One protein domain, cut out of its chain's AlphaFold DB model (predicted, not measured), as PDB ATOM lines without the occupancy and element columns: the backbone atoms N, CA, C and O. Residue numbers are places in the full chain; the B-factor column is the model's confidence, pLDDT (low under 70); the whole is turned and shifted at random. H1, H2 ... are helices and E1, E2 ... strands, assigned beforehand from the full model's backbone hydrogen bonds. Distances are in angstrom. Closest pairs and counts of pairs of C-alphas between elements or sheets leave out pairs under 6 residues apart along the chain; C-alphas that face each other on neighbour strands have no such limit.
ATOM      1  N   GLU A   4     185.841 236.274 191.909       59.81
ATOM      2  CA  GLU A   4     184.707 235.621 191.252       59.81
ATOM      3  C   GLU A   4     184.576 234.132 191.632       59.81
ATOM      4  O   GLU A   4     183.475 233.582 191.705       59.81
ATOM      5  N   SER A   5     185.694 233.459 191.932       71.44
ATOM      6  CA  SER A   5     185.684 232.071 192.413       71.44
ATOM      7  C   SER A   5     185.265 231.960 193.880       71.44
ATOM      8  O   SER A   5     184.832 230.882 194.296       71.44
ATOM      9  N   LEU A   6     185.431 233.023 194.667       80.44
ATOM     10  CA  LEU A   6     185.094 233.045 196.087       80.44
ATOM     11  C   LEU A   6     183.583 233.228 196.281       80.44
ATOM     12  O   LEU A   6     182.970 232.479 197.035       80.44
ATOM     13  N   GLU A   7     182.968 234.150 195.538       78.69
ATOM     14  CA  GLU A   7     181.530 234.452 195.637       78.69
ATOM     15  C   GLU A   7     180.630 233.292 195.181       78.69
ATOM     16  O   GLU A   7     179.511 233.143 195.671       78.69
ATOM     17  N   LYS A   8     181.137 232.414 194.305       85.94
ATOM     18  CA  LYS A   8     180.446 231.182 193.878       85.94
ATOM     19  C   LYS A   8     180.497 230.062 194.929       85.94
ATOM     20  O   LYS A   8     179.830 229.041 194.765       85.94
ATOM     21  N   SER A   9     181.286 230.211 195.995       89.00
ATOM     22  CA  SER A   9     181.407 229.203 197.051       89.00
ATOM     23  C   SER A   9     180.207 229.239 197.997       89.00
ATOM     24  O   SER A   9     179.955 230.242 198.668       89.00
ATOM     25  N   ALA A  10     179.514 228.104 198.138       91.00
ATOM     26  CA  ALA A  10     178.436 227.954 199.116       91.00
ATOM     27  C   ALA A  10     178.911 228.241 200.552       91.00
ATOM     28  O   ALA A  10     178.183 228.842 201.336       91.00
ATOM     29  N   LEU A  11     180.152 227.867 200.883       91.38
ATOM     30  CA  LEU A  11     180.752 228.132 202.191       91.38
ATOM     31  C   LEU A  11     180.914 229.638 202.443       91.38
ATOM     32  O   LEU A  11     180.533 230.123 203.507       91.38
ATOM     33  N   TYR A  12     181.418 230.374 201.449       94.19
ATOM     34  CA  TYR A  12     181.571 231.829 201.528       94.19
ATOM     35  C   TYR A  12     180.215 232.509 201.729       94.19
ATOM     36  O   TYR A  12     180.055 233.327 202.636       94.19
ATOM     37  N   TYR A  13     179.216 232.101 200.939       94.31
ATOM     38  CA  TYR A  13     177.853 232.611 201.046       94.31
ATOM     39  C   TYR A  13     177.226 232.333 202.419       94.31
ATOM     40  O   TYR A  13     176.670 233.242 203.033       94.31
ATOM     41  N   LEU A  14     177.317 231.100 202.929       94.75
ATOM     42  CA  LEU A  14     176.717 230.724 204.213       94.75
ATOM     43  C   LEU A  14     177.348 231.492 205.379       94.75
ATOM     44  O   LEU A  14     176.624 232.035 206.216       94.75
ATOM     45  N   ILE A  15     178.679 231.596 205.410       95.50
ATOM     46  CA  ILE A  15     179.384 232.361 206.444       95.50
ATOM     47  C   ILE A  15     179.021 233.847 206.335       95.50
ATOM     48  O   ILE A  15     178.724 234.473 207.351       95.50
ATOM     49  N   GLY A  16     178.956 234.408 205.125       94.88
ATOM     50  CA  GLY A  16     178.589 235.811 204.929       94.88
ATOM     51  C   GLY A  16     177.145 236.145 205.273       94.88
ATOM     52  O   GLY A  16     176.868 237.215 205.818       94.88
ATOM     53  N   LYS A  17     176.227 235.210 205.020       96.19
ATOM     54  CA  LYS A  17     174.812 235.331 205.374       96.19
ATOM     55  C   LYS A  17     174.602 235.317 206.885       96.19
ATOM     56  O   LYS A  17     173.845 236.138 207.394       96.19
ATOM     57  N   HIS A  18     175.239 234.382 207.589       96.56
ATOM     58  CA  HIS A  18     174.992 234.160 209.017       96.56
ATOM     59  C   HIS A  18     175.945 234.927 209.941       96.56
ATOM     60  O   HIS A  18     175.602 235.132 211.102       96.56
ATOM     61  N   LYS A  19     177.108 235.368 209.439       95.31
ATOM     62  CA  LYS A  19     178.164 236.087 210.179       95.31
ATOM     63  C   LYS A  19     178.475 235.462 211.549       95.31
ATOM     64  O   LYS A  19     178.390 236.156 212.563       95.31
ATOM     65  N   PRO A  20     178.785 234.155 211.605       96.94
ATOM     66  CA  PRO A  20     178.983 233.474 212.874       96.94
ATOM     67  C   PRO A  20     180.283 233.915 213.558       96.94
ATOM     68  O   PRO A  20     181.311 234.091 212.908       96.94
ATOM     69  N   ASP A  21     180.273 233.987 214.890       96.81
ATOM     70  CA  ASP A  21     181.511 234.073 215.676       96.81
ATOM     71  C   ASP A  21     182.294 232.749 215.651       96.81
ATOM     72  O   ASP A  21     183.524 232.749 215.698       96.81
ATOM     73  N   CYS A  22     181.581 231.621 215.567       97.25
ATOM     74  CA  CYS A  22     182.131 230.273 215.614       97.25
ATOM     75  C   CYS A  22     181.529 229.399 214.508       97.25
ATOM     76  O   CYS A  22     180.309 229.332 214.363       97.25
ATOM     77  N   VAL A  23     182.377 228.684 213.771       97.75
ATOM     78  CA  VAL A  23     181.971 227.660 212.799       97.75
ATOM     79  C   VAL A  23     182.365 226.290 213.337       97.75
ATOM     80  O   VAL A  23     183.533 226.053 213.631       97.75
ATOM     81  N   ILE A  24     181.386 225.392 213.450       97.56
ATOM     82  CA  ILE A  24     181.592 223.991 213.828       97.56
ATOM     83  C   ILE A  24     181.355 223.143 212.580       97.56
ATOM     84  O   ILE A  24     180.233 223.072 212.079       97.56
ATOM     85  N   ASP A  25     182.414 222.527 212.064       96.50
ATOM     86  CA  ASP A  25     182.381 221.728 210.842       96.50
ATOM     87  C   ASP A  25     182.373 220.227 211.162       96.50
ATOM     88  O   ASP A  25     183.392 219.653 211.545       96.50
ATOM     89  N   PHE A  26     181.224 219.586 210.949       92.38
ATOM     90  CA  PHE A  26     181.017 218.136 211.056       92.38
ATOM     91  C   PHE A  26     180.997 217.420 209.693       92.38
ATOM     92  O   PHE A  26     180.755 216.216 209.630       92.38
ATOM     93  N   VAL A  27     181.239 218.124 208.582       92.81
ATOM     94  CA  VAL A  27     181.247 217.526 207.242       92.81
ATOM     95  C   VAL A  27     182.455 216.611 207.108       92.81
ATOM     96  O   VAL A  27     183.589 217.041 207.286       92.81
ATOM     97  N   ASN A  28     182.273 215.356 206.717       91.19
ATOM     98  CA  ASN A  28     183.408 214.458 206.530       91.19
ATOM     99  C   ASN A  28     184.155 214.739 205.209       91.19
ATOM    100  O   ASN A  28     184.061 213.983 204.244       91.19
ATOM    101  N   THR A  29     184.911 215.843 205.157       94.69
ATOM    102  CA  THR A  29     185.650 216.309 203.968       94.69
ATOM    103  C   THR A  29     186.564 215.218 203.409       94.69
ATOM    104  O   THR A  29     186.677 215.060 202.197       94.69
ATOM    105  N   ALA A  30     187.186 214.426 204.286       94.19
ATOM    106  CA  ALA A  30     188.047 213.326 203.871       94.19
ATOM    107  C   ALA A  30     187.262 212.205 203.172       94.19
ATOM    108  O   ALA A  30     187.725 211.711 202.146       94.19
ATOM    109  N   THR A  31     186.075 211.835 203.676       91.38
ATOM    110  CA  THR A  31     185.164 210.908 202.978       91.38
ATOM    111  C   THR A  31     184.743 211.488 201.631       91.38
ATOM    112  O   THR A  31     184.920 210.828 200.613       91.38
ATOM    113  N   ALA A  32     184.242 212.728 201.611       92.56
ATOM    114  CA  ALA A  32     183.691 213.357 200.408       92.56
ATOM    115  C   ALA A  32     184.702 213.442 199.251       92.56
ATOM    116  O   ALA A  32     184.326 213.312 198.088       92.56
ATOM    117  N   ILE A  33     185.987 213.637 199.560       94.44
ATOM    118  CA  ILE A  33     187.053 213.644 198.553       94.44
ATOM    119  C   ILE A  33     187.470 212.207 198.198       94.44
ATOM    120  O   ILE A  33     187.484 211.851 197.024       94.44
ATOM    121  N   ALA A  34     187.758 211.346 199.183       92.00
ATOM    122  CA  ALA A  34     188.249 209.986 198.921       92.00
ATOM    123  C   ALA A  34     187.266 209.126 198.107       92.00
ATOM    124  O   ALA A  34     187.685 208.320 197.273       92.00
ATOM    125  N   TYR A  35     185.963 209.296 198.342       88.62
ATOM    126  CA  TYR A  35     184.909 208.482 197.734       88.62
ATOM    127  C   TYR A  35     184.542 208.917 196.309       88.62
ATOM    128  O   TYR A  35     183.747 208.243 195.661       88.62
ATOM    129  N   GLN A  36     185.192 209.950 195.759       90.56
ATOM    130  CA  GLN A  36     185.185 210.201 194.308       90.56
ATOM    131  C   GLN A  36     185.972 209.136 193.522       90.56
ATOM    132  O   GLN A  36     185.960 209.137 192.296       90.56
ATOM    133  N   ASN A  37     186.632 208.211 194.234       89.06
ATOM    134  CA  ASN A  37     187.193 206.966 193.722       89.06
ATOM    135  C   ASN A  37     188.086 207.154 192.487       89.06
ATOM    136  O   ASN A  37     187.876 206.567 191.424       89.06
ATOM    137  N   VAL A  38     189.154 207.937 192.668       91.38
ATOM    138  CA  VAL A  38     190.174 208.174 191.634       91.38
ATOM    139  C   VAL A  38     190.738 206.872 191.046       91.38
ATOM    140  O   VAL A  38     191.141 206.835 189.886       91.38
ATOM    141  N   TYR A  39     190.736 205.775 191.809       91.12
ATOM    142  CA  TYR A  39     191.201 204.473 191.335       91.12
ATOM    143  C   TYR A  39     190.279 203.874 190.271       91.12
ATOM    144  O   TYR A  39     190.784 203.372 189.269       91.12
ATOM    145  N   ALA A  40     188.958 203.962 190.448       91.00
ATOM    146  CA  ALA A  40     188.004 203.549 189.419       91.00
ATOM    147  C   ALA A  40     188.173 204.389 188.145       91.00
ATOM    148  O   ALA A  40     188.230 203.830 187.050       91.00
ATOM    149  N   ASN A  41     188.370 205.703 188.295       91.62
ATOM    150  CA  ASN A  41     188.617 206.601 187.167       91.62
ATOM    151  C   ASN A  41     189.887 206.215 186.392       91.62
ATOM    152  O   ASN A  41     189.864 206.124 185.167       91.62
ATOM    153  N   VAL A  42     190.983 205.916 187.093       92.69
ATOM    154  CA  VAL A  42     192.238 205.467 186.468       92.69
ATOM    155  C   VAL A  42     192.078 204.110 185.779       92.69
ATOM    156  O   VAL A  42     192.613 203.925 184.685       92.69
ATOM    157  N   SER A  43     191.354 203.161 186.381       93.06
ATOM    158  CA  SER A  43     191.063 201.871 185.742       93.06
ATOM    159  C   SER A  43     190.267 202.056 184.449       93.06
ATOM    160  O   SER A  43     190.680 201.536 183.414       93.06
ATOM    161  N   LYS A  44     189.219 202.890 184.465       93.69
ATOM    162  CA  LYS A  44     188.418 203.208 183.274       93.69
ATOM    163  C   LYS A  44     189.244 203.901 182.186       93.69
ATOM    164  O   LYS A  44     189.127 203.536 181.022       93.69
ATOM    165  N   ILE A  45     190.146 204.827 182.540       94.38
ATOM    166  CA  ILE A  45     191.091 205.415 181.568       94.38
ATOM    167  C   ILE A  45     191.945 204.327 180.916       94.38
ATOM    168  O   ILE A  45     192.134 204.347 179.703       94.38
ATOM    169  N   ARG A  46     192.482 203.377 181.691       94.06
ATOM    170  CA  ARG A  46     193.321 202.302 181.139       94.06
ATOM    171  C   ARG A  46     192.546 201.438 180.147       94.06
ATOM    172  O   ARG A  46     193.085 201.136 179.086       94.06
ATOM    173  N   GLU A  47     191.306 201.088 180.474       94.56
ATOM    174  CA  GLU A  47     190.409 200.353 179.575       94.56
ATOM    175  C   GLU A  47     190.148 201.137 178.283       94.56
ATOM    176  O   GLU A  47     190.329 200.599 177.190       94.56
ATOM    177  N   LEU A  48     189.817 202.428 178.392       94.00
ATOM    178  CA  LEU A  48     189.561 203.294 177.239       94.00
ATOM    179  C   LEU A  48     190.797 203.493 176.362       94.00
ATOM    180  O   LEU A  48     190.690 203.457 175.143       94.00
ATOM    181  N   VAL A  49     191.988 203.636 176.949       94.19
ATOM    182  CA  VAL A  49     193.243 203.743 176.186       94.19
ATOM    183  C   VAL A  49     193.493 202.488 175.350       94.19
ATOM    184  O   VAL A  49     193.967 202.600 174.221       94.19
ATOM    185  N   VAL A  50     193.199 201.298 175.883       94.50
ATOM    186  CA  VAL A  50     193.307 200.048 175.116       94.50
ATOM    187  C   VAL A  50     192.249 200.013 174.016       94.50
ATOM    188  O   VAL A  50     192.596 199.778 172.863       94.50
ATOM    189  N   ALA A  51     190.991 200.319 174.338       92.19
ATOM    190  CA  ALA A  51     189.900 200.305 173.369       92.19
ATOM    191  C   ALA A  51     190.128 201.284 172.203       92.19
ATOM    192  O   ALA A  51     189.929 200.910 171.053       92.19
ATOM    193  N   VAL A  52     190.615 202.497 172.477       92.69
ATOM    194  CA  VAL A  52     190.977 203.490 171.452       92.69
ATOM    195  C   VAL A  52     192.125 202.987 170.574       92.69
ATOM    196  O   VAL A  52     192.061 203.105 169.354       92.69
ATOM    197  N   LYS A  53     193.167 202.386 171.165       92.12
ATOM    198  CA  LYS A  53     194.290 201.805 170.400       92.12
ATOM    199  C   LYS A  53     193.866 200.648 169.500       92.12
ATOM    200  O   LYS A  53     194.500 200.420 168.477       92.12
ATOM    201  N   GLU A  54     192.837 199.912 169.902       94.69
ATOM    202  CA  GLU A  54     192.246 198.819 169.130       94.69
ATOM    203  C   GLU A  54     191.121 199.288 168.190       94.69
ATOM    204  O   GLU A  54     190.445 198.445 167.607       94.69
ATOM    205  N   GLU A  55     190.901 200.603 168.055       89.38
ATOM    206  CA  GLU A  55     189.836 201.208 167.236       89.38
ATOM    207  C   GLU A  55     188.413 200.748 167.630       89.38
ATOM    208  O   GLU A  55     187.488 200.736 166.819       89.38
ATOM    209  N   LYS A  56     188.220 200.373 168.901       86.62
ATOM    210  CA  LYS A  56     186.946 199.904 169.483       86.62
ATOM    211  C   LYS A  56     186.175 200.980 170.253       86.62
ATOM    212  O   LYS A  56     185.035 200.734 170.635       86.62
ATOM    213  N   ALA A  57     186.783 202.133 170.510       84.00
ATOM    214  CA  ALA A  57     186.164 203.267 171.191       84.00
ATOM    215  C   ALA A  57     186.626 204.590 170.568       84.00
ATOM    216  O   ALA A  57     187.709 204.660 169.984       84.00
ATOM    217  N   ASP A  58     185.805 205.631 170.707       83.56
ATOM    218  CA  ASP A  58     186.142 206.980 170.254       83.56
ATOM    219  C   ASP A  58     187.016 207.719 171.286       83.56
ATOM    220  O   ASP A  58     186.960 207.472 172.492       83.56
ATOM    221  N   ASN A  59     187.806 208.675 170.802       90.75
ATOM    222  CA  ASN A  59     188.623 209.559 171.627       90.75
ATOM    223  C   ASN A  59     187.782 210.450 172.552       90.75
ATOM    224  O   ASN A  59     188.296 210.890 173.576       90.75
ATOM    225  N   SER A  60     186.521 210.731 172.210       92.00
ATOM    226  CA  SER A  60     185.640 211.586 173.017       92.00
ATOM    227  C   SER A  60     185.414 211.041 174.431       92.00
ATOM    228  O   SER A  60     185.628 211.777 175.394       92.00
ATOM    229  N   GLU A  61     185.097 209.749 174.576       90.19
ATOM    230  CA  GLU A  61     184.893 209.101 175.887       90.19
ATOM    231  C   GLU A  61     186.187 209.116 176.720       90.19
ATOM    232  O   GLU A  61     186.167 209.327 177.934       90.19
ATOM    233  N   LEU A  62     187.343 208.950 176.066       93.00
ATOM    234  CA  LEU A  62     188.641 209.051 176.730       93.00
ATOM    235  C   LEU A  62     188.910 210.473 177.245       93.00
ATOM    236  O   LEU A  62     189.383 210.624 178.371       93.00
ATOM    237  N   ILE A  63     188.622 211.501 176.445       94.38
ATOM    238  CA  ILE A  63     188.810 212.906 176.838       94.38
ATOM    239  C   ILE A  63     187.920 213.243 178.037       94.38
ATOM    240  O   ILE A  63     188.435 213.738 179.038       94.38
ATOM    241  N   GLU A  64     186.631 212.905 177.979       93.69
ATOM    242  CA  GLU A  64     185.687 213.143 179.080       93.69
ATOM    243  C   GLU A  64     186.163 212.470 180.378       93.69
ATOM    244  O   GLU A  64     186.204 213.091 181.444       93.69
ATOM    245  N   GLN A  65     186.618 211.217 180.293       94.12
ATOM    246  CA  GLN A  65     187.109 210.496 181.462       94.12
ATOM    247  C   GLN A  65     188.413 211.096 182.022       94.12
ATOM    248  O   GLN A  65     188.624 211.101 183.243       94.12
ATOM    249  N   VAL A  66     189.299 211.612 181.164       94.56
ATOM    250  CA  VAL A  66     190.509 212.334 181.589       94.56
ATOM    251  C   VAL A  66     190.137 213.632 182.305       94.56
ATOM    252  O   VAL A  66     190.659 213.880 183.394       94.56
ATOM    253  N   GLU A  67     189.207 214.416 181.763       94.06
ATOM    254  CA  GLU A  67     188.718 215.652 182.387       94.06
ATOM    255  C   GLU A  67     188.078 215.378 183.755       94.06
ATOM    256  O   GLU A  67     188.425 216.031 184.744       94.06
ATOM    257  N   MET A  68     187.236 214.345 183.853       92.19
ATOM    258  CA  MET A  68     186.654 213.891 185.121       92.19
ATOM    259  C   MET A  68     187.739 213.483 186.127       92.19
ATOM    260  O   MET A  68     187.684 213.826 187.310       92.19
ATOM    261  N   THR A  69     188.778 212.782 185.671       93.50
ATOM    262  CA  THR A  69     189.891 212.368 186.538       93.50
ATOM    263  C   THR A  69     190.682 213.568 187.047       93.50
ATOM    264  O   THR A  69     191.008 213.626 188.231       93.50
ATOM    265  N   MET A  70     190.949 214.556 186.189       92.75
ATOM    266  CA  MET A  70     191.602 215.807 186.585       92.75
ATOM    267  C   MET A  70     190.763 216.579 187.607       92.75
ATOM    268  O   MET A  70     191.315 217.115 188.572       92.75
ATOM    269  N   ALA A  71     189.439 216.596 187.433       90.50
ATOM    270  CA  ALA A  71     188.517 217.241 188.358       90.50
ATOM    271  C   ALA A  71     188.443 216.530 189.718       90.50
ATOM    272  O   ALA A  71     188.252 217.208 190.723       90.50
ATOM    273  N   THR A  72     188.643 215.208 189.768       91.56
ATOM    274  CA  THR A  72     188.508 214.352 190.969       91.56
ATOM    275  C   THR A  72     189.827 214.093 191.714       91.56
ATOM    276  O   THR A  72     189.880 213.286 192.642       91.56
ATOM    277  N   LEU A  73     190.917 214.784 191.356       94.12
ATOM    278  CA  LEU A  73     192.189 214.656 192.071       94.12
ATOM    279  C   LEU A  73     192.074 215.163 193.518       94.12
ATOM    280  O   LEU A  73     191.810 216.338 193.778       94.12
ATOM    281  N   ASN A  74     192.379 214.275 194.465       95.06
ATOM    282  CA  ASN A  74     192.151 214.506 195.891       95.06
ATOM    283  C   ASN A  74     192.853 215.755 196.456       95.06
ATOM    284  O   ASN A  74     192.238 216.569 197.144       95.06
ATOM    285  N   MET A  75     194.156 215.909 196.188       95.31
ATOM    286  CA  MET A  75     194.963 216.984 196.782       95.31
ATOM    287  C   MET A  75     194.607 218.378 196.247       95.31
ATOM    288  O   MET A  75     194.416 219.275 197.069       95.31
ATOM    289  N   PRO A  76     194.461 218.594 194.922       94.31
ATOM    290  CA  PRO A  76     193.963 219.864 194.395       94.31
ATOM    291  C   PRO A  76     192.620 220.289 194.999       94.31
ATOM    292  O   PRO A  76     192.462 221.456 195.363       94.31
ATOM    293  N   GLN A  77     191.678 219.355 195.170       93.44
ATOM    294  CA  GLN A  77     190.392 219.660 195.798       93.44
ATOM    295  C   GLN A  77     190.536 220.070 197.261       93.44
ATOM    296  O   GLN A  77     189.964 221.083 197.666       93.44
ATOM    297  N   LEU A  78     191.322 219.327 198.046       96.06
ATOM    298  CA  LEU A  78     191.547 219.648 199.455       96.06
ATOM    299  C   LEU A  78     192.211 221.023 199.620       96.06
ATOM    300  O   LEU A  78     191.767 221.824 200.439       96.06
ATOM    301  N   ILE A  79     193.242 221.323 198.822       95.81
ATOM    302  CA  ILE A  79     193.936 222.618 198.862       95.81
ATOM    303  C   ILE A  79     192.971 223.750 198.501       95.81
ATOM    304  O   ILE A  79     192.911 224.749 199.217       95.81
ATOM    305  N   LYS A  80     192.170 223.587 197.440       92.62
ATOM    306  CA  LYS A  80     191.166 224.584 197.044       92.62
ATOM    307  C   LYS A  80     190.106 224.782 198.129       92.62
ATOM    308  O   LYS A  80     189.739 225.918 198.416       92.62
ATOM    309  N   HIS A  81     189.639 223.703 198.757       94.62
ATOM    310  CA  HIS A  81     188.696 223.771 199.873       94.62
ATOM    311  C   HIS A  81     189.262 224.584 201.045       94.62
ATOM    312  O   HIS A  81     188.582 225.473 201.549       94.62
ATOM    313  N   ILE A  82     190.521 224.345 201.419       95.75
ATOM    314  CA  ILE A  82     191.209 225.075 202.491       95.75
ATOM    315  C   ILE A  82     191.405 226.551 202.148       95.75
ATOM    316  O   ILE A  82     191.159 227.409 202.991       95.75
ATOM    317  N   GLN A  83     191.791 226.864 200.910       94.25
ATOM    318  CA  GLN A  83     191.900 228.249 200.447       94.25
ATOM    319  C   GLN A  83     190.552 228.971 200.543       94.25
ATOM    320  O   GLN A  83     190.486 230.078 201.073       94.25
ATOM    321  N   LEU A  84     189.471 228.341 200.069       94.25
ATOM    322  CA  LEU A  84     188.119 228.901 200.149       94.25
ATOM    323  C   LEU A  84     187.673 229.088 201.600       94.25
ATOM    324  O   LEU A  84     187.110 230.132 201.922       94.25
ATOM    325  N   LEU A  85     187.929 228.111 202.471       95.25
ATOM    326  CA  LEU A  85     187.629 228.199 203.897       95.25
ATOM    327  C   LEU A  85     188.374 229.370 204.543       95.25
ATOM    328  O   LEU A  85     187.731 230.226 205.142       95.25
ATOM    329  N   TYR A  86     189.698 229.447 204.381       95.00
ATOM    330  CA  TYR A  86     190.524 230.517 204.944       95.00
ATOM    331  C   TYR A  86     190.038 231.906 204.518       95.00
ATOM    332  O   TYR A  86     189.765 232.748 205.375       95.00
ATOM    333  N   GLU A  87     189.855 232.131 203.215       93.50
ATOM    334  CA  GLU A  87     189.385 233.426 202.711       93.50
ATOM    335  C   GLU A  87     187.960 233.742 203.197       93.50
ATOM    336  O   GLU A  87     187.668 234.884 203.548       93.50
ATOM    337  N   SER A  88     187.083 232.737 203.310       94.19
ATOM    338  CA  SER A  88     185.716 232.925 203.820       94.19
ATOM    339  C   SER A  88     185.681 233.302 205.297       94.19
ATOM    340  O   SER A  88     184.937 234.209 205.678       94.19
ATOM    341  N   LEU A  89     186.473 232.623 206.130       95.38
ATOM    342  CA  LEU A  89     186.573 232.903 207.562       95.38
ATOM    343  C   LEU A  89     187.166 234.295 207.803       95.38
ATOM    344  O   LEU A  89     186.622 235.072 208.591       95.38
ATOM    345  N   LYS A  90     188.236 234.634 207.071       93.19
ATOM    346  CA  LYS A  90     188.922 235.927 207.151       93.19
ATOM    347  C   LYS A  90     188.024 237.083 206.712       93.19
ATOM    348  O   LYS A  90     187.894 238.059 207.452       93.19
ATOM    349  N   ALA A  91     187.376 236.973 205.550       92.56
ATOM    350  CA  ALA A  91     186.502 238.020 205.012       92.56
ATOM    351  C   ALA A  91     185.356 238.375 205.972       92.56
ATOM    352  O   ALA A  91     184.990 239.543 206.111       92.56
ATOM    353  N   HIS A  92     184.833 237.376 206.686       93.81
ATOM    354  CA  HIS A  92     183.712 237.539 207.609       93.81
ATOM    355  C   HIS A  92     184.121 237.624 209.083       93.81
ATOM    356  O   HIS A  92     183.246 237.690 209.943       93.81
ATOM    357  N   LYS A  93     185.428 237.686 209.374       95.50
ATOM    358  CA  LYS A  93     185.991 237.847 210.725       95.50
ATOM    359  C   LYS A  93     185.474 236.807 211.726       95.50
ATOM    360  O   LYS A  93     185.214 237.137 212.884       95.50
ATOM    361  N   VAL A  94     185.330 235.559 211.282       97.25
ATOM    362  CA  VAL A  94     184.985 234.445 212.173       97.25
ATOM    363  C   VAL A  94     186.090 234.310 213.223       97.25
ATOM    364  O   VAL A  94     187.275 234.349 212.888       97.25
ATOM    365  N   LYS A  95     185.727 234.166 214.499       96.75
ATOM    366  CA  LYS A  95     186.705 234.105 215.597       96.75
ATOM    367  C   LYS A  95     187.287 232.708 215.751       96.75
ATOM    368  O   LYS A  95     188.489 232.581 215.971       96.75
ATOM    369  N   LEU A  96     186.450 231.677 215.624       97.62
ATOM    370  CA  LEU A  96     186.842 230.288 215.837       97.62
ATOM    371  C   LEU A  96     186.262 229.364 214.762       97.62
ATOM    372  O   LEU A  96     185.084 229.441 214.416       97.62
ATOM    373  N   TYR A  97     187.096 228.465 214.259       98.12
ATOM    374  CA  TYR A  97     186.717 227.352 213.406       98.12
ATOM    375  C   TYR A  97     187.137 226.048 214.088       98.12
ATOM    376  O   TYR A  97     188.317 225.850 214.384       98.12
ATOM    377  N   LEU A  98     186.171 225.165 214.341       98.31
ATOM    378  CA  LEU A  98     186.408 223.849 214.923       98.31
ATOM    379  C   LEU A  98     185.993 222.766 213.941       98.31
ATOM    380  O   LEU A  98     184.833 222.691 213.534       98.31
ATOM    381  N   LYS A  99     186.936 221.887 213.616       98.12
ATOM    382  CA  LYS A  99     186.697 220.706 212.796       98.12
ATOM    383  C   LYS A  99     186.412 219.485 213.669       98.12
ATOM    384  O   LYS A  99     187.241 219.129 214.500       98.12
ATOM    385  N   ILE A 100     185.299 218.793 213.435       97.19
ATOM    386  CA  ILE A 100     185.167 217.383 213.806       97.19
ATOM    387  C   ILE A 100     185.715 216.567 212.636       97.19
ATOM    388  O   ILE A 100     185.115 216.472 211.564       97.19
ATOM    389  N   GLY A 101     186.933 216.068 212.807       95.25
ATOM    390  CA  GLY A 101     187.657 215.316 211.796       95.25
ATOM    391  C   GLY A 101     187.392 213.814 211.875       95.25
ATOM    392  O   GLY A 101     186.578 213.321 212.644       95.25
ATOM    393  N   THR A 102     188.140 213.059 211.080       93.50
ATOM    394  CA  THR A 102     188.163 211.591 211.116       93.50
ATOM    395  C   THR A 102     189.611 211.109 211.078       93.50
ATOM    396  O   THR A 102     190.491 211.844 210.622       93.50
ATOM    397  N   THR A 103     189.877 209.882 211.530       92.44
ATOM    398  CA  THR A 103     191.151 209.182 211.274       92.44
ATOM    399  C   THR A 103     191.113 208.357 209.980       92.44
ATOM    400  O   THR A 103     192.126 207.805 209.552       92.44
ATOM    401  N   GLY A 104     189.939 208.236 209.354       88.25
ATOM    402  CA  GLY A 104     189.683 207.362 208.211       88.25
ATOM    403  C   GLY A 104     189.383 205.915 208.601       88.25
ATOM    404  O   GLY A 104     188.438 205.360 208.060       88.25
ATOM    405  N   THR A 105     190.095 205.351 209.581       87.75
ATOM    406  CA  THR A 105     189.965 203.953 210.048       87.75
ATOM    407  C   THR A 105     189.140 203.774 211.327       87.75
ATOM    408  O   THR A 105     189.063 202.666 211.845       87.75
ATOM    409  N   GLY A 106     188.574 204.846 211.892       85.50
ATOM    410  CA  GLY A 106     187.894 204.774 213.193       85.50
ATOM    411  C   GLY A 106     188.846 204.371 214.325       85.50
ATOM    412  O   GLY A 106     188.509 203.540 215.146       85.50
ATOM    413  N   GLY A 107     190.075 204.893 214.325       86.75
ATOM    414  CA  GLY A 107     191.118 204.584 215.318       86.75
ATOM    415  C   GLY A 107     191.796 203.221 215.198       86.75
ATOM    416  O   GLY A 107     192.839 203.014 215.813       86.75
ATOM    417  N   MET A 108     191.281 202.329 214.354       90.12
ATOM    418  CA  MET A 108     191.930 201.050 214.080       90.12
ATOM    419  C   MET A 108     193.245 201.245 213.313       90.12
ATOM    420  O   MET A 108     193.427 202.216 212.569       90.12
ATOM    421  N   GLY A 109     194.159 200.288 213.484       88.44
ATOM    422  CA  GLY A 109     195.431 200.241 212.770       88.44
ATOM    423  C   GLY A 109     195.285 199.901 211.284       88.44
ATOM    424  O   GLY A 109     194.191 199.812 210.728       88.44
ATOM    425  N   TYR A 110     196.422 199.671 210.626       88.25
ATOM    426  CA  TYR A 110     196.468 199.334 209.198       88.25
ATOM    427  C   TYR A 110     195.716 198.029 208.863       88.25
ATOM    428  O   TYR A 110     195.195 197.870 207.765       88.25
ATOM    429  N   ASN A 111     195.619 197.107 209.819       85.75
ATOM    430  CA  ASN A 111     194.964 195.800 209.714       85.75
ATOM    431  C   ASN A 111     193.448 195.829 210.009       85.75
ATOM    432  O   ASN A 111     192.903 194.841 210.501       85.75
ATOM    433  N   ILE A 112     192.773 196.950 209.749       85.69
ATOM    434  CA  ILE A 112     191.343 197.126 210.030       85.69
ATOM    435  C   ILE A 112     190.471 196.070 209.310       85.69
ATOM    436  O   ILE A 112     190.583 195.908 208.092       85.69
ATOM    437  N   PRO A 113     189.573 195.364 210.030       83.94
ATOM    438  CA  PRO A 113     188.708 194.345 209.431       83.94
ATOM    439  C   PRO A 113     187.422 194.914 208.803       83.94
ATOM    440  O   PRO A 113     186.789 194.224 208.006       83.94
ATOM    441  N   TYR A 114     187.052 196.153 209.144       83.50
ATOM    442  CA  TYR A 114     185.819 196.830 208.733       83.50
ATOM    443  C   TYR A 114     186.024 197.650 207.448       83.50
ATOM    444  O   TYR A 114     186.216 198.866 207.483       83.50
ATOM    445  N   THR A 115     186.021 196.977 206.296       69.00
ATOM    446  CA  THR A 115     186.161 197.600 204.970       69.00
ATOM    447  C   THR A 115     184.973 197.255 204.074       69.00
ATOM    448  O   THR A 115     184.545 196.110 204.023       69.00
ATOM    449  N   HIS A 116     184.473 198.221 203.293       64.38
ATOM    450  CA  HIS A 116     183.418 197.978 202.291       64.38
ATOM    451  C   HIS A 116     183.896 197.200 201.046       64.38
ATOM    452  O   HIS A 116     183.133 197.018 200.103       64.38
ATOM    453  N   SER A 117     185.157 196.767 201.009       61.16
ATOM    454  CA  SER A 117     185.743 195.987 199.916       61.16
ATOM    455  C   SER A 117     186.481 194.769 200.452       61.16
ATOM    456  O   SER A 117     186.912 194.767 201.605       61.16
ATOM    457  N   GLU A 118     186.720 193.794 199.576       56.34
ATOM    458  CA  GLU A 118     187.532 192.609 199.878       56.34
ATOM    459  C   GLU A 118     189.002 192.947 200.194       56.34
ATOM    460  O   GLU A 118     189.635 192.252 200.987       56.34
ATOM    461  N   GLU A 119     189.545 194.040 199.631       61.38
ATOM    462  CA  GLU A 119     190.880 194.544 199.989       61.38
ATOM    463  C   GLU A 119     190.912 195.035 201.452       61.38
ATOM    464  O   GLU A 119     190.142 195.923 201.832       61.38
ATOM    465  N   LYS A 120     191.850 194.500 202.250       73.94
ATOM    466  CA  LYS A 120     192.071 194.850 203.665       73.94
ATOM    467  C   LYS A 120     193.499 195.382 203.903       73.94
ATOM    468  O   LYS A 120     194.430 194.576 203.923       73.94
ATOM    469  N   PRO A 121     193.699 196.697 204.122       75.25
ATOM    470  CA  PRO A 121     192.729 197.782 203.967       75.25
ATOM    471  C   PRO A 121     192.565 198.192 202.496       75.25
ATOM    472  O   PRO A 121     193.484 198.065 201.689       75.25
ATOM    473  N   SER A 122     191.401 198.740 202.153       85.25
ATOM    474  CA  SER A 122     191.135 199.211 200.793       85.25
ATOM    475  C   SER A 122     191.927 200.475 200.461       85.25
ATOM    476  O   SER A 122     192.137 201.347 201.313       85.25
ATOM    477  N   LYS A 123     192.316 200.633 199.191       88.06
ATOM    478  CA  LYS A 123     192.984 201.860 198.711       88.06
ATOM    479  C   LYS A 123     192.154 203.121 198.979       88.06
ATOM    480  O   LYS A 123     192.704 204.171 199.315       88.06
ATOM    481  N   MET A 124     190.830 203.012 198.869       88.06
ATOM    482  CA  MET A 124     189.897 204.107 199.148       88.06
ATOM    483  C   MET A 124     189.906 204.497 200.633       88.06
ATOM    484  O   MET A 124     189.939 205.683 200.958       88.06
ATOM    485  N   LEU A 125     189.945 203.515 201.538       88.62
ATOM    486  CA  LEU A 125     190.020 203.771 202.974       88.62
ATOM    487  C   LEU A 125     191.342 204.449 203.354       88.62
ATOM    488  O   LEU A 125     191.337 205.463 204.048       88.62
ATOM    489  N   LEU A 126     192.469 203.946 202.840       91.31
ATOM    490  CA  LEU A 126     193.779 204.567 203.065       91.31
ATOM    491  C   LEU A 126     193.848 205.989 202.496       91.31
ATOM    492  O   LEU A 126     194.452 206.871 203.105       91.31
ATOM    493  N   THR A 127     193.181 206.235 201.369       93.31
ATOM    494  CA  THR A 127     193.042 207.577 200.793       93.31
ATOM    495  C   THR A 127     192.279 208.512 201.729       93.31
ATOM    496  O   THR A 127     192.728 209.637 201.948       93.31
ATOM    497  N   LYS A 128     191.182 208.053 202.351       93.25
ATOM    498  CA  LYS A 128     190.460 208.823 203.381       93.25
ATOM    499  C   LYS A 128     191.382 209.179 204.550       93.25
ATOM    500  O   LYS A 128     191.422 210.341 204.946       93.25
ATOM    501  N   SER A 129     192.161 208.225 205.063       94.62
ATOM    502  CA  SER A 129     193.138 208.490 206.133       94.62
ATOM    503  C   SER A 129     194.221 209.487 205.712       94.62
ATOM    504  O   SER A 129     194.516 210.419 206.460       94.62
ATOM    505  N   ALA A 130     194.776 209.347 204.505       95.69
ATOM    506  CA  ALA A 130     195.792 210.259 203.982       95.69
ATOM    507  C   ALA A 130     195.256 211.693 203.844       95.69
ATOM    508  O   ALA A 130     195.897 212.640 204.301       95.69
ATOM    509  N   ILE A 131     194.054 211.855 203.283       97.00
ATOM    510  CA  ILE A 131     193.387 213.157 203.153       97.00
ATOM    511  C   ILE A 131     193.066 213.735 204.531       97.00
ATOM    512  O   ILE A 131     193.257 214.926 204.746       97.00
ATOM    513  N   ALA A 132     192.626 212.915 205.489       96.50
ATOM    514  CA  ALA A 132     192.351 213.374 206.845       96.50
ATOM    515  C   ALA A 132     193.610 213.882 207.569       96.50
ATOM    516  O   ALA A 132     193.539 214.879 208.292       96.50
ATOM    517  N   GLY A 133     194.761 213.237 207.358       96.69
ATOM    518  CA  GLY A 133     196.059 213.711 207.843       96.69
ATOM    519  C   GLY A 133     196.492 215.009 207.159       96.69
ATOM    520  O   GLY A 133     196.821 215.982 207.837       96.69
ATOM    521  N   ALA A 134     196.402 215.068 205.826       97.94
ATOM    522  CA  ALA A 134     196.702 216.275 205.055       97.94
ATOM    523  C   ALA A 134     195.815 217.460 205.473       97.94
ATOM    524  O   ALA A 134     196.311 218.573 205.625       97.94
ATOM    525  N   HIS A 135     194.528 217.217 205.729       97.88
ATOM    526  CA  HIS A 135     193.591 218.225 206.218       97.88
ATOM    527  C   HIS A 135     194.055 218.795 207.566       97.88
ATOM    528  O   HIS A 135     194.131 220.010 207.706       97.88
ATOM    529  N   SER A 136     194.466 217.939 208.506       97.69
ATOM    530  CA  SER A 136     194.970 218.364 209.827       97.69
ATOM    531  C   SER A 136     196.180 219.303 209.696       97.69
ATOM    532  O   SER A 136     196.240 220.349 210.338       97.69
ATOM    533  N   ILE A 137     197.129 218.970 208.809       97.56
ATOM    534  CA  ILE A 137     198.317 219.802 208.552       97.56
ATOM    535  C   ILE A 137     197.945 221.132 207.888       97.56
ATOM    536  O   ILE A 137     198.504 222.169 208.233       97.56
ATOM    537  N   LEU A 138     196.989 221.136 206.962       97.81
ATOM    538  CA  LEU A 138     196.518 222.370 206.331       97.81
ATOM    539  C   LEU A 138     195.778 223.280 207.328       97.81
ATOM    540  O   LEU A 138     195.994 224.491 207.315       97.81
ATOM    541  N   LEU A 139     194.981 222.712 208.240       97.50
ATOM    542  CA  LEU A 139     194.359 223.445 209.348       97.50
ATOM    543  C   LEU A 139     195.406 224.012 210.315       97.50
ATOM    544  O   LEU A 139     195.293 225.160 210.738       97.50
ATOM    545  N   PHE A 140     196.469 223.259 210.595       96.31
ATOM    546  CA  PHE A 140     197.620 223.742 211.356       96.31
ATOM    547  C   PHE A 140     198.294 224.958 210.694       96.31
ATOM    548  O   PHE A 140     198.601 225.935 211.378       96.31
ATOM    549  N   LEU A 141     198.473 224.961 209.367       95.06
ATOM    550  CA  LEU A 141     198.994 226.136 208.653       95.06
ATOM    551  C   LEU A 141     198.046 227.340 208.772       95.06
ATOM    552  O   LEU A 141     198.500 228.455 209.040       95.06
ATOM    553  N   MET A 142     196.736 227.114 208.630       94.62
ATOM    554  CA  MET A 142     195.728 228.166 208.798       94.62
ATOM    555  C   MET A 142     195.743 228.764 210.207       94.62
ATOM    556  O   MET A 142     195.671 229.984 210.341       94.62
ATOM    557  N   GLY A 143     195.869 227.933 211.246       93.06
ATOM    558  CA  GLY A 143     195.932 228.379 212.641       93.06
ATOM    559  C   GLY A 143     197.186 229.199 212.967       93.06
ATOM    560  O   GLY A 143     197.166 230.018 213.878       93.06
ATOM    561  N   ARG A 144     198.269 229.035 212.195       91.38
ATOM    562  CA  ARG A 144     199.533 229.783 212.351       91.38
ATOM    563  C   ARG A 144     199.637 231.026 211.464       91.38
ATOM    564  O   ARG A 144     200.673 231.696 211.484       91.38
ATOM    565  N   THR A 145     198.601 231.318 210.682       90.94
ATOM    566  CA  THR A 145     198.558 232.463 209.769       90.94
ATOM    567  C   THR A 145     198.047 233.710 210.503       90.94
ATOM    568  O   THR A 145     196.936 233.677 211.037       90.94
ATOM    569  N   PRO A 146     198.804 234.825 210.530       87.25
ATOM    570  CA  PRO A 146     198.357 236.058 211.171       87.25
ATOM    571  C   PRO A 146     197.018 236.568 210.627       87.25
ATOM    572  O   PRO A 146     196.789 236.610 209.418       87.25
ATOM    573  N   GLY A 147     196.135 236.991 211.533       84.62
ATOM    574  CA  GLY A 147     194.808 237.504 211.176       84.62
ATOM    575  C   GLY A 147     193.809 236.432 210.718       84.62
ATOM    576  O   GLY A 147     192.732 236.785 210.238       84.62
ATOM    577  N   SER A 148     194.155 235.149 210.856       89.56
ATOM    578  CA  SER A 148     193.242 234.016 210.686       89.56
ATOM    579  C   SER A 148     192.356 233.809 211.926       89.56
ATOM    580  O   SER A 148     192.609 234.374 212.992       89.56
ATOM    581  N   SER A 149     191.320 232.981 211.788       94.50
ATOM    582  CA  SER A 149     190.524 232.485 212.918       94.50
ATOM    583  C   SER A 149     191.347 231.547 213.805       94.50
ATOM    584  O   SER A 149     192.290 230.909 213.340       94.50
ATOM    585  N   ILE A 150     190.942 231.384 215.067       95.88
ATOM    586  CA  ILE A 150     191.419 230.277 215.905       95.88
ATOM    587  C   ILE A 150     190.958 228.973 215.252       95.88
ATOM    588  O   ILE A 150     189.763 228.796 215.020       95.88
ATOM    589  N   VAL A 151     191.890 228.071 214.950       97.12
ATOM    590  CA  VAL A 151     191.600 226.790 214.297       97.12
ATOM    591  C   VAL A 151     191.830 225.656 215.285       97.12
ATOM    592  O   VAL A 151     192.922 225.534 215.833       97.12
ATOM    593  N   LYS A 152     190.808 224.822 215.481       97.81
ATOM    594  CA  LYS A 152     190.855 223.620 216.322       97.81
ATOM    595  C   LYS A 152     190.362 222.400 215.558       97.81
ATOM    596  O   LYS A 152     189.533 222.525 214.652       97.81
ATOM    597  N   GLU A 153     190.810 221.215 215.951       98.12
ATOM    598  CA  GLU A 153     190.282 219.961 215.409       98.12
ATOM    599  C   GLU A 153     190.143 218.884 216.486       98.12
ATOM    600  O   GLU A 153     191.106 218.549 217.161       98.12
ATOM    601  N   VAL A 154     188.965 218.266 216.581       97.69
ATOM    602  CA  VAL A 154     188.726 217.053 217.373       97.69
ATOM    603  C   VAL A 154     188.518 215.886 216.415       97.69
ATOM    604  O   VAL A 154     187.702 215.975 215.500       97.69
ATOM    605  N   LYS A 155     189.228 214.772 216.612       96.06
ATOM    606  CA  LYS A 155     189.080 213.564 215.783       96.06
ATOM    607  C   LYS A 155     188.600 212.374 216.617       96.06
ATOM    608  O   LYS A 155     189.410 211.782 217.332       96.06
ATOM    609  N   PRO A 156     187.328 211.968 216.489       94.56
ATOM    610  CA  PRO A 156     186.883 210.669 216.964       94.56
ATOM    611  C   PRO A 156     187.662 209.553 216.254       94.56
ATOM    612  O   PRO A 156     187.787 209.533 215.025       94.56
ATOM    613  N   ALA A 157     188.209 208.639 217.049       93.62
ATOM    614  CA  ALA A 157     189.013 207.504 216.610       93.62
ATOM    615  C   ALA A 157     188.338 206.195 217.047       93.62
ATOM    616  O   ALA A 157     188.958 205.341 217.658       93.62
ATOM    617  N   THR A 158     187.034 206.110 216.807       93.06
ATOM    618  CA  THR A 158     186.152 205.006 217.201       93.06
ATOM    619  C   THR A 158     184.834 205.144 216.424       93.06
ATOM    620  O   THR A 158     184.651 206.147 215.715       93.06
ATOM    621  N   ALA A 159     183.925 204.171 216.507       92.19
ATOM    622  CA  ALA A 159     182.610 204.296 215.891       92.19
ATOM    623  C   ALA A 159     181.801 205.390 216.606       92.19
ATOM    624  O   ALA A 159     181.891 205.552 217.819       92.19
ATOM    625  N   THR A 241     179.690 208.243 222.014       95.56
ATOM    626  CA  THR A 241     178.419 208.919 221.752       95.56
ATOM    627  C   THR A 241     178.628 210.303 221.116       95.56
ATOM    628  O   THR A 241     179.632 210.980 221.384       95.56
ATOM    629  N   PRO A 242     177.692 210.777 220.271       93.81
ATOM    630  CA  PRO A 242     177.700 212.156 219.780       93.81
ATOM    631  C   PRO A 242     177.739 213.202 220.904       93.81
ATOM    632  O   PRO A 242     178.369 214.250 220.752       93.81
ATOM    633  N   GLU A 243     177.104 212.920 222.038       96.06
ATOM    634  CA  GLU A 243     177.022 213.793 223.209       96.06
ATOM    635  C   GLU A 243     178.388 213.983 223.879       96.06
ATOM    636  O   GLU A 243     178.735 215.104 224.253       96.06
ATOM    637  N   GLU A 244     179.194 212.925 223.985       96.69
ATOM    638  CA  GLU A 244     180.564 213.015 224.504       96.69
ATOM    639  C   GLU A 244     181.457 213.860 223.590       96.69
ATOM    640  O   GLU A 244     182.213 214.711 224.068       96.69
ATOM    641  N   ILE A 245     181.329 213.688 222.267       96.19
ATOM    642  CA  ILE A 245     182.022 214.543 221.294       96.19
ATOM    643  C   ILE A 245     181.569 215.997 221.470       96.19
ATOM    644  O   ILE A 245     182.408 216.897 221.542       96.19
ATOM    645  N   ALA A 246     180.261 216.242 221.577       96.50
ATOM    646  CA  ALA A 246     179.707 217.580 221.750       96.50
ATOM    647  C   ALA A 246     180.199 218.246 223.046       96.50
ATOM    648  O   ALA A 246     180.559 219.424 223.024       96.50
ATOM    649  N   ALA A 247     180.284 217.504 224.153       97.75
ATOM    650  CA  ALA A 247     180.809 218.010 225.419       97.75
ATOM    651  C   ALA A 247     182.273 218.467 225.288       97.75
ATOM    652  O   ALA A 247     182.610 219.565 225.737       97.75
ATOM    653  N   ILE A 248     183.121 217.678 224.617       97.88
ATOM    654  CA  ILE A 248     184.520 218.042 224.331       97.88
ATOM    655  C   ILE A 248     184.580 219.289 223.443       97.88
ATOM    656  O   ILE A 248     185.328 220.220 223.732       97.88
ATOM    657  N   VAL A 249     183.769 219.342 222.385       97.75
ATOM    658  CA  VAL A 249     183.710 220.486 221.463       97.75
ATOM    659  C   VAL A 249     183.320 221.769 222.198       97.75
ATOM    660  O   VAL A 249     183.972 222.795 222.016       97.75
ATOM    661  N   VAL A 250     182.305 221.725 223.064       97.69
ATOM    662  CA  VAL A 250     181.889 222.883 223.872       97.69
ATOM    663  C   VAL A 250     183.015 223.333 224.802       97.69
ATOM    664  O   VAL A 250     183.306 224.528 224.859       97.69
ATOM    665  N   GLN A 251     183.682 222.399 225.485       97.81
ATOM    666  CA  GLN A 251     184.823 222.704 226.353       97.81
ATOM    667  C   GLN A 251     185.965 223.373 225.573       97.81
ATOM    668  O   GLN A 251     186.477 224.412 225.991       97.81
ATOM    669  N   GLU A 252     186.312 222.844 224.399       97.38
ATOM    670  CA  GLU A 252     187.353 223.409 223.537       97.38
ATOM    671  C   GLU A 252     186.995 224.812 223.027       97.38
ATOM    672  O   GLU A 252     187.862 225.691 222.994       97.38
ATOM    673  N   ILE A 253     185.728 225.062 222.682       96.62
ATOM    674  CA  ILE A 253     185.236 226.397 222.298       96.62
ATOM    675  C   ILE A 253     185.328 227.373 223.479       96.62
ATOM    676  O   ILE A 253     185.676 228.537 223.290       96.62
ATOM    677  N   GLN A 254     185.066 226.904 224.701       96.25
ATOM    678  CA  GLN A 254     185.195 227.689 225.934       96.25
ATOM    679  C   GLN A 254     186.654 227.916 226.369       96.25
ATOM    680  O   GLN A 254     186.896 228.616 227.352       96.25
ATOM    681  N   GLY A 255     187.632 227.352 225.652       93.38
ATOM    682  CA  GLY A 255     189.056 227.482 225.968       93.38
ATOM    683  C   GLY A 255     189.553 226.516 227.046       93.38
ATOM    684  O   GLY A 255     190.679 226.665 227.519       93.38
ATOM    685  N   ILE A 256     188.751 225.519 227.430       95.69
ATOM    686  CA  ILE A 256     189.187 224.433 228.310       95.69
ATOM    687  C   ILE A 256     190.079 223.497 227.495       95.69
ATOM    688  O   ILE A 256     189.696 223.044 226.419       95.69
ATOM    689  N   ASN A 257     191.268 223.198 228.015       91.25
ATOM    690  CA  ASN A 257     192.188 222.268 227.374       91.25
ATOM    691  C   ASN A 257     191.788 220.825 227.702       91.25
ATOM    692  O   ASN A 257     192.052 220.342 228.804       91.25
ATOM    693  N   THR A 258     191.162 220.139 226.746       95.00
ATOM    694  CA  THR A 258     190.745 218.734 226.902       95.00
ATOM    695  C   THR A 258     191.854 217.744 226.529       95.00
ATOM    696  O   THR A 258     191.717 216.538 226.739       95.00
ATOM    697  N   GLY A 259     192.949 218.232 225.931       95.06
ATOM    698  CA  GLY A 259     193.983 217.400 225.315       95.06
ATOM    699  C   GLY A 259     193.526 216.685 224.036       95.06
ATOM    700  O   GLY A 259     194.215 215.770 223.586       95.06
ATOM    701  N   LYS A 260     192.368 217.053 223.464       96.88
ATOM    702  CA  LYS A 260     191.800 216.437 222.249       96.88
ATOM    703  C   LYS A 260     191.873 217.317 221.002       96.88
ATOM    704  O   LYS A 260     191.512 216.841 219.928       96.88
ATOM    705  N   ASP A 261     192.364 218.553 221.125       97.31
ATOM    706  CA  ASP A 261     192.639 219.418 219.978       97.31
ATOM    707  C   ASP A 261     193.919 218.981 219.244       97.31
ATOM    708  O   ASP A 261     195.044 219.207 219.699       97.31
ATOM    709  N   VAL A 262     193.732 218.357 218.083       97.00
ATOM    710  CA  VAL A 262     194.790 217.840 217.210       97.00
ATOM    711  C   VAL A 262     195.689 218.962 216.699       97.00
ATOM    712  O   VAL A 262     196.901 218.769 216.621       97.00
ATOM    713  N   VAL A 263     195.138 220.138 216.382       96.00
ATOM    714  CA  VAL A 263     195.933 221.262 215.860       96.00
ATOM    715  C   VAL A 263     196.876 221.782 216.940       96.00
ATOM    716  O   VAL A 263     198.074 221.920 216.689       96.00
ATOM    717  N   SER A 264     196.367 221.977 218.158       93.62
ATOM    718  CA  SER A 264     197.194 222.349 219.310       93.62
ATOM    719  C   SER A 264     198.222 221.271 219.664       93.62
ATOM    720  O   SER A 264     199.366 221.596 219.973       93.62
ATOM    721  N   ALA A 265     197.863 219.985 219.583       95.06
ATOM    722  CA  ALA A 265     198.798 218.887 219.836       95.06
ATOM    723  C   ALA A 265     199.941 218.840 218.803       95.06
ATOM    724  O   ALA A 265     201.102 218.622 219.164       95.06
ATOM    725  N   LEU A 266     199.636 219.082 217.523       94.81
ATOM    726  CA  LEU A 266     200.648 219.231 216.477       94.81
ATOM    727  C   LEU A 266     201.543 220.439 216.762       94.81
ATOM    728  O   LEU A 266     202.763 220.299 216.749       94.81
ATOM    729  N   ASP A 267     200.971 221.597 217.095       91.56
ATOM    730  CA  ASP A 267     201.769 222.796 217.375       91.56
ATOM    731  C   ASP A 267     202.673 222.651 218.605       91.56
ATOM    732  O   ASP A 267     203.818 223.109 218.600       91.56
ATOM    733  N   ALA A 268     202.203 221.941 219.630       91.81
ATOM    734  CA  ALA A 268     202.970 221.662 220.838       91.81
ATOM    735  C   ALA A 268     204.113 220.653 220.621       91.81
ATOM    736  O   ALA A 268     205.107 220.694 221.346       91.81
ATOM    737  N   SER A 269     203.983 219.742 219.651       94.06
ATOM    738  CA  SER A 269     204.940 218.645 219.437       94.06
ATOM    739  C   SER A 269     206.022 218.942 218.393       94.06
ATOM    740  O   SER A 269     207.027 218.230 218.338       94.06
ATOM    741  N   ILE A 270     205.872 219.996 217.583       92.94
ATOM    742  CA  ILE A 270     206.872 220.367 216.574       92.94
ATOM    743  C   ILE A 270     208.097 221.080 217.163       92.94
ATOM    744  O   ILE A 270     208.026 221.878 218.100       92.94
TER     745      ILE A 270
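This is residues 4 to 159 and 241 to 270 of the 470 residues of the protein "Short-chain dehydrogenase" of Candidatus Marinimicrobia bacterium MT.SAG.3 (UniProt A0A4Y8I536). A small parallel sheet of three strands, E1, E2 and E3, lies between two helices, H7 over one face and H8 over the other, with H9 beside its edge at E3. H6 runs alongside H7, H3 packs on both, and from this body a long helical hairpin, H4 and H5, reaches away as an arm that makes one end of the longest axis. The printed part has 186 residues with nine named helices and three named strands, in the order H1 H2 E1 H3 H4 H5 H6 E2 H7 E3 H8 H9; the sheet runs E1 E2 E3, and the class is mostly helix. The whole is only just loose, close to compact, with a radius of gyration of the C-alphas of 19.5 A and spans of 64 by 45 by 31 A.

The sheet holds E1, residues 22 to 25, E2, residues 96 to 100, and E3, residues 150 to 154; E2 measures 13.2 A and E3 13.6 A from first to last C-alpha. The longest helix is H7, residues 123 to 143, 30.1 A, from C-alpha 123 at (192.984, 201.860, 198.711) to C-alpha 143 at (195.932, 228.379, 212.641). H8 is residues 242 to 253, 16.3 A, and H9 is residues 262 to 269, with C-alpha 269 at (204.940, 218.645, 219.437). H6 is residues 74 to 91, 25.8 A, H4 is residues 38 to 53, 22.5 A, and H5 is residues 59 to 71, 18.4 A. The short helices are H1, residues 4 to 7, H2, residues 10 to 18, and H3, residues 29 to 34; C-alpha 4 stands at (184.707, 235.621, 191.252).

E1 and E2 are parallel at 18 degrees, with N 25 and O 98 at 2.8 A, within hydrogen-bond range. E2 and E3 are parallel at 16 degrees, with N 97 and O 150 at 2.8 A, within hydrogen-bond range. H7 is on the sheet over E3 at a height of 11.3 A and runs along the strands, at 12 degrees to E3 on the local plane; the closest C-alphas, those of Gly 143 and Val 151, are 4.9 A apart. H8 is on the opposite face, over E2 at a height of 9.3 A, which gives three layers, helices on both faces of a sheet. E2, H7 and E3 form a strand-helix-strand unit, two parallel neighbour strands with a helix between, and its crossover is right-handed; E1, H3 H4 H5 H6 and E2 form another. H9 stands at the sheet's level, and its closest C-alphas to E3, those of Val 262 and Glu 153, are 5.3 A apart. H6 is the hub, touching four helices, and only grazes the sheet with residues 85 to 89. It touches H7 at a shallow tilt of 29 degrees, the same way, closest at the C-alphas of Tyr 86 and Met 142, 6.9 A. With residues 84 to 89 alone it touches H2, closest at the C-alphas of Ser 88 and Tyr 12, 4.9 A; with residues 84 to 88 alone it only just touches H1, with 3 pairs of C-alphas within 8 A, the closest being those of Leu 84 and Leu 6, 6.5 A. H3 touches H7 at a steep tilt of 38 degrees, opposite ways, with the C-alphas of Ala 34 and Lys 128 closest at 5.1 A. H4 and H5 form a helical hairpin at a shallow tilt of 20 degrees, closest at the C-alphas of Leu 48 and Leu 62, 5.9 A; both are apart from E2 and E3. In H2 to H9 every O i to N i+4 pair is within hydrogen-bond range, and H1 is too short for such a pair.

The two C-alphas farthest apart, those of Glu 55 and Ile 256, are 65.3 A apart. Residues 160 to 240 are cut out, and C-alphas 159 and 241 are 8.6 A apart across the cut. Of the links that are printed whole, the one from E2 to H7, residues 101 to 122, is long. The mean pLDDT of the printed part is 92.0; residue 4 and residues 115 to 119 are under 70.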